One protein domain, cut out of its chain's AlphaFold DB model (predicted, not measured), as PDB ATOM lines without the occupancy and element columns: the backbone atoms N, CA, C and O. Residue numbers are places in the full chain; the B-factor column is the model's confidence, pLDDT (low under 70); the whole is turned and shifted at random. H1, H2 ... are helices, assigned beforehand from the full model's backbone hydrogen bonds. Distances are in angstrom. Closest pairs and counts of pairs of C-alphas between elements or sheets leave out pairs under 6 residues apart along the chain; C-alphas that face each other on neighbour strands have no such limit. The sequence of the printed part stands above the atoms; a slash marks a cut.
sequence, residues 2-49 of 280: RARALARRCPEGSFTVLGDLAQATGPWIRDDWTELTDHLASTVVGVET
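This is residues 2 to 49 of the 280 residues of the protein "DNA helicase" of Blastococcus sp. TF02A-30 (UniProt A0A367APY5). This domain has little regular structure: it is mostly one wide loop of chain, with two short helices, H1 and then H2, near each other. From H1 the long link swings round to the far end, where residues 23 to 28 stick out, and folds back to H2; a tail with no named element follows. The 48 printed residues are all helix in class, though the named elements hold only 10 of them, with no named strand. The whole is only just compact, close to loose, with a radius of gyration of the C-alphas of 11.1 A and spans of 29 by 24 by 14 A.

H1, residues 2 to 7, and H2, residues 34 to 37, are close but not clearly touching; their closest C-alphas, of Ala 3 and Leu 36, are 6.8 A apart. In H1 every O i to N i+4 pair is within hydrogen-bond range; H2 is too short for such a pair.

H1 begins at C-alpha 2 (141.668, 164.680, 137.712) and is 8.8 A long. H2, 5.1 A long, ends at C-alpha 37 (137.244, 173.005, 144.664).

The C-alphas farthest apart, of Pro 11 and Ala 22, are 29.7 A apart. The link from H1 to H2, 26 residues, is long. The printed part has no cut, and no printed residue is under 70 in pLDDT.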
ATOM      1  N   ARG A   2     141.524 163.665 138.781       91.06
ATOM      2  CA  ARG A   2     141.668 164.680 137.712       91.06
ATOM      3  C   ARG A   2     141.881 166.106 138.251       91.06
ATOM      4  O   ARG A   2     142.851 166.739 137.860       91.06
ATOM      5  N   ALA A   3     141.082 166.546 139.228       90.19
ATOM      6  CA  ALA A   3     141.239 167.857 139.878       90.19
ATOM      7  C   ALA A   3     142.651 168.080 140.456       90.19
ATOM      8  O   ALA A   3     143.329 169.032 140.096       90.19
ATOM      9  N   ARG A   4     143.177 167.118 141.228       91.25
ATOM     10  CA  ARG A   4     144.554 167.179 141.757       91.25
ATOM     11  C   ARG A   4     145.626 167.237 140.661       91.25
ATOM     12  O   ARG A   4     146.694 167.806 140.866       91.25
ATOM     13  N   ALA A   5     145.384 166.609 139.509       94.44
ATOM     14  CA  ALA A   5     146.297 166.685 138.371       94.44
ATOM     15  C   ALA A   5     146.264 168.063 137.689       94.44
ATOM     16  O   ALA A   5     147.308 168.512 137.220       94.44
ATOM     17  N   LEU A   6     145.101 168.724 137.664       93.75
ATOM     18  CA  LEU A   6     144.956 170.110 137.212       93.75
ATOM     19  C   LEU A   6     145.618 171.085 138.190       93.75
ATOM     20  O   LEU A   6     146.400 171.917 137.749       93.75
ATOM     21  N   ALA A   7     145.411 170.924 139.500       92.75
ATOM     22  CA  ALA A   7     146.049 171.748 140.535       92.75
ATOM     23  C   ALA A   7     147.581 171.765 140.400       92.75
ATOM     24  O   ALA A   7     148.206 172.818 140.405       92.75
ATOM     25  N   ARG A   8     148.201 170.604 140.147       93.19
ATOM     26  CA  ARG A   8     149.652 170.518 139.885       93.19
ATOM     27  C   ARG A   8     150.118 171.270 138.633       93.19
ATOM     28  O   ARG A   8     151.305 171.550 138.517       93.19
ATOM     29  N   ARG A   9     149.219 171.547 137.686       94.56
ATOM     30  CA  ARG A   9     149.493 172.307 136.455       94.56
ATOM     31  C   ARG A   9     149.190 173.801 136.581       94.56
ATOM     32  O   ARG A   9     149.621 174.550 135.714       94.56
ATOM     33  N   CYS A  10     148.497 174.226 137.636       92.44
ATOM     34  CA  CYS A  10     148.230 175.631 137.939       92.44
ATOM     35  C   CYS A  10     148.708 175.934 139.371       92.44
ATOM     36  O   CYS A  10     147.897 175.948 140.296       92.44
ATOM     37  N   PRO A  11     150.021 176.144 139.583       85.69
ATOM     38  CA  PRO A  11     150.591 176.341 140.919       85.69
ATOM     39  C   PRO A  11     150.037 177.569 141.648       85.69
ATOM     40  O   PRO A  11     150.010 177.592 142.873       85.69
ATOM     41  N   GLU A  12     149.586 178.574 140.893       87.06
ATOM     42  CA  GLU A  12     148.947 179.782 141.425       87.06
ATOM     43  C   GLU A  12     147.499 179.538 141.885       87.06
ATOM     44  O   GLU A  12     146.917 180.391 142.547       87.06
ATOM     45  N   GLY A  13     146.903 178.386 141.548       85.44
ATOM     46  CA  GLY A  13     145.556 178.013 141.985       85.44
ATOM     47  C   GLY A  13     144.428 178.826 141.343       85.44
ATOM     48  O   GLY A  13     143.297 178.766 141.817       85.44
ATOM     49  N   SER A  14     144.706 179.575 140.273       90.81
ATOM     50  CA  SER A  14     143.694 180.364 139.568       90.81
ATOM     51  C   SER A  14     142.912 179.478 138.596       90.81
ATOM     52  O   SER A  14     143.420 179.075 137.547       90.81
ATOM     53  N   PHE A  15     141.681 179.133 138.974       91.88
ATOM     54  CA  PHE A  15     140.773 178.306 138.184       91.88
ATOM     55  C   PHE A  15     139.434 179.006 137.988       91.88
ATOM     56  O   PHE A  15     138.827 179.478 138.945       91.88
ATOM     57  N   THR A  16     138.928 178.952 136.759       91.88
ATOM     58  CA  THR A  16     137.517 179.202 136.464       91.88
ATOM     59  C   THR A  16     136.875 177.864 136.143       91.88
ATOM     60  O   THR A  16     137.138 177.277 135.093       91.88
ATOM     61  N   VAL A  17     136.070 177.355 137.073       90.94
ATOM     62  CA  VAL A  17     135.331 176.102 136.899       90.94
ATOM     63  C   VAL A  17     133.900 176.441 136.522       90.94
ATOM     64  O   VAL A  17     133.261 177.259 137.176       90.94
ATOM     65  N   LEU A  18     133.413 175.814 135.458       92.94
ATOM     66  CA  LEU A  18     132.049 175.966 134.975       92.94
ATOM     67  C   LEU A  18     131.384 174.595 134.941       92.94
ATOM     68  O   LEU A  18     132.028 173.589 134.633       92.94
ATOM     69  N   GLY A  19     130.089 174.568 135.213       91.44
ATOM     70  CA  GLY A  19     129.272 173.378 135.059       91.44
ATOM     71  C   GLY A  19     127.916 173.541 135.717       91.44
ATOM     72  O   GLY A  19     127.589 174.592 136.262       91.44
ATOM     73  N   ASP A  20     127.146 172.468 135.648       91.94
ATOM     74  CA  ASP A  20     125.820 172.362 136.228       91.94
ATOM     75  C   ASP A  20     125.774 171.071 137.045       91.94
ATOM     76  O   ASP A  20     125.989 169.980 136.503       91.94
ATOM     77  N   LEU A  21     125.541 171.209 138.352       91.50
ATOM     78  CA  LEU A  21     125.454 170.073 139.262       91.50
ATOM     79  C   LEU A  21     124.269 169.178 138.905       91.50
ATOM     80  O   LEU A  21     124.410 167.968 139.031       91.50
ATOM     81  N   ALA A  22     123.152 169.708 138.385       91.38
ATOM     82  CA  ALA A  22     122.010 168.897 137.948       91.38
ATOM     83  C   ALA A  22     122.381 167.956 136.789       91.38
ATOM     84  O   ALA A  22     121.891 166.830 136.721       91.38
ATOM     85  N   GLN A  23     123.328 168.370 135.942       92.94
ATOM     86  CA  GLN A  23     123.829 167.593 134.804       92.94
ATOM     87  C   GLN A  23     125.054 166.729 135.143       92.94
ATOM     88  O   GLN A  23     125.716 166.211 134.235       92.94
ATOM     89  N   ALA A  24     125.426 166.584 136.418       90.38
ATOM     90  CA  ALA A  24     126.535 165.727 136.828       90.38
ATOM     91  C   ALA A  24     126.168 164.241 136.659       90.38
ATOM     92  O   ALA A  24     125.529 163.649 137.516       90.38
ATOM     93  N   THR A  25     126.591 163.636 135.549       86.81
ATOM     94  CA  THR A  25     126.345 162.226 135.210       86.81
ATOM     95  C   THR A  25     127.641 161.415 135.214       86.81
ATOM     96  O   THR A  25     128.747 161.971 135.129       86.81
ATOM     97  N   GLY A  26     127.517 160.091 135.295       84.25
ATOM     98  CA  GLY A  26     128.628 159.144 135.292       84.25
ATOM     99  C   GLY A  26     129.034 158.646 136.686       84.25
ATOM    100  O   GLY A  26     128.408 158.969 137.691       84.25
ATOM    101  N   PRO A  27     130.126 157.868 136.786       78.56
ATOM    102  CA  PRO A  27     130.437 157.075 137.982       78.56
ATOM    103  C   PRO A  27     130.829 157.889 139.226       78.56
ATOM    104  O   PRO A  27     130.989 157.325 140.304       78.56
ATOM    105  N   TRP A  28     131.036 159.201 139.088       81.25
ATOM    106  CA  TRP A  28     131.456 160.089 140.171       81.25
ATOM    107  C   TRP A  28     130.631 161.376 140.122       81.25
ATOM    108  O   TRP A  28     131.116 162.419 139.680       81.25
ATOM    109  N   ILE A  29     129.384 161.280 140.569       84.38
ATOM    110  CA  ILE A  29     128.444 162.402 140.677       84.38
ATOM    111  C   ILE A  29     128.904 163.341 141.797       84.38
ATOM    112  O   ILE A  29     129.575 162.917 142.742       84.38
ATOM    113  N   ARG A  30     128.612 164.632 141.661       84.94
ATOM    114  CA  ARG A  30     128.876 165.650 142.678       84.94
ATOM    115  C   ARG A  30     127.591 166.410 142.942       84.94
ATOM    116  O   ARG A  30     126.993 166.919 141.999       84.94
ATOM    117  N   ASP A  31     127.226 166.500 144.211       83.94
ATOM    118  CA  ASP A  31     126.065 167.268 144.670       83.94
ATOM    119  C   ASP A  31     126.472 168.645 145.217       83.94
ATOM    120  O   ASP A  31     125.626 169.498 145.458       83.94
ATOM    121  N   ASP A  32     127.778 168.873 145.386       86.75
ATOM    122  CA  ASP A  32     128.346 170.117 145.890       86.75
ATOM    123  C   ASP A  32     129.681 170.439 145.195       86.75
ATOM    124  O   ASP A  32     130.472 169.555 144.845       86.75
ATOM    125  N   TRP A  33     129.937 171.730 145.010       88.88
ATOM    126  CA  TRP A  33     131.167 172.252 144.425       88.88
ATOM    127  C   TRP A  33     132.368 172.116 145.360       88.88
ATOM    128  O   TRP A  33     133.484 171.957 144.859       88.88
ATOM    129  N   THR A  34     132.158 172.145 146.682       87.62
ATOM    130  CA  THR A  34     133.238 172.151 147.687       87.62
ATOM    131  C   THR A  34     134.189 170.969 147.514       87.62
ATOM    132  O   THR A  34     135.404 171.142 147.477       87.62
ATOM    133  N   GLU A  35     133.656 169.762 147.286       85.00
ATOM    134  CA  GLU A  35     134.485 168.561 147.110       85.00
ATOM    135  C   GLU A  35     135.448 168.683 145.912       85.00
ATOM    136  O   GLU A  35     136.581 168.189 145.936       85.00
ATOM    137  N   LEU A  36     135.009 169.344 144.835       88.19
ATOM    138  CA  LEU A  36     135.840 169.574 143.657       88.19
ATOM    139  C   LEU A  36     136.862 170.687 143.908       88.19
ATOM    140  O   LEU A  36     138.031 170.539 143.535       88.19
ATOM    141  N   THR A  37     136.429 171.797 144.499       88.81
ATOM    142  CA  THR A  37     137.244 173.005 144.664       88.81
ATOM    143  C   THR A  37     138.331 172.841 145.726       88.81
ATOM    144  O   THR A  37     139.449 173.307 145.489       88.81
ATOM    145  N   ASP A  38     138.091 172.052 146.779       88.94
ATOM    146  CA  ASP A  38     139.087 171.651 147.792       88.94
ATOM    147  C   ASP A  38     140.302 170.926 147.188       88.94
ATOM    148  O   ASP A  38     141.377 170.826 147.784       88.94
ATOM    149  N   HIS A  39     140.148 170.358 145.990       89.12
ATOM    150  CA  HIS A  39     141.231 169.702 145.263       89.12
ATOM    151  C   HIS A  39     141.946 170.601 144.255       89.12
ATOM    152  O   HIS A  39     142.963 170.163 143.704       89.12
ATOM    153  N   LEU A  40     141.415 171.791 143.975       88.81
ATOM    154  CA  LEU A  40     141.928 172.715 142.964       88.81
ATOM    155  C   LEU A  40     142.742 173.852 143.581       88.81
ATOM    156  O   LEU A  40     143.810 174.165 143.062       88.81
ATOM    157  N   ALA A  41     142.269 174.433 144.683       84.12
ATOM    158  CA  ALA A  41     142.910 175.575 145.329       84.12
ATOM    159  C   ALA A  41     142.779 175.502 146.857       84.12
ATOM    160  O   ALA A  41     141.878 174.859 147.383       84.12
ATOM    161  N   SER A  42     143.678 176.181 147.576       77.88
ATOM    162  CA  SER A  42     143.629 176.280 149.045       77.88
ATOM    163  C   SER A  42     142.557 177.245 149.557       77.88
ATOM    164  O   SER A  42     142.192 177.180 150.727       77.88
ATOM    165  N   THR A  43     142.090 178.155 148.699       78.06
ATOM    166  CA  THR A  43     141.088 179.169 149.028       78.06
ATOM    167  C   THR A  43     140.125 179.312 147.857       78.06
ATOM    168  O   THR A  43     140.546 179.629 146.745       78.06
ATOM    169  N   VAL A  44     138.833 179.105 148.108       74.94
ATOM    170  CA  VAL A  44     137.768 179.370 147.133       74.94
ATOM    171  C   VAL A  44     137.297 180.808 147.306       74.94
ATOM    172  O   VAL A  44     136.979 181.226 148.416       74.94
ATOM    173  N   VAL A  45     137.273 181.571 146.213       70.56
ATOM    174  CA  VAL A  45     136.917 183.001 146.240       70.56
ATOM    175  C   VAL A  45     135.398 183.214 146.201       70.56
ATOM    176  O   VAL A  45     134.907 184.177 146.780       70.56
ATOM    177  N   GLY A  46     134.647 182.305 145.572       85.00
ATOM    178  CA  GLY A  46     133.185 182.339 145.537       85.00
ATOM    179  C   GLY A  46     132.592 181.347 144.537       85.00
ATOM    180  O   GLY A  46     133.311 180.785 143.710       85.00
ATOM    181  N   VAL A  47     131.277 181.149 144.621       89.00
ATOM    182  CA  VAL A  47     130.471 180.417 143.637       89.00
ATOM    183  C   VAL A  47     129.357 181.352 143.193       89.00
ATOM    184  O   VAL A  47     128.518 181.742 143.999       89.00
ATOM    185  N   GLU A  48     129.357 181.707 141.912       91.50
ATOM    186  CA  GLU A  48     128.329 182.554 141.310       91.50
ATOM    187  C   GLU A  48     127.426 181.707 140.417       91.50
ATOM    188  O   GLU A  48     127.902 180.943 139.576       91.50
ATOM    189  N   THR A  49     126.111 181.839 140.598       91.50
ATOM    190  CA  THR A  49     125.121 181.047 139.855       91.50
ATOM    191  C   THR A  49     124.491 181.876 138.745       91.50
ATOM    192  O   THR A  49     123.860 182.904 138.994       91.50
TER     193      THR A  49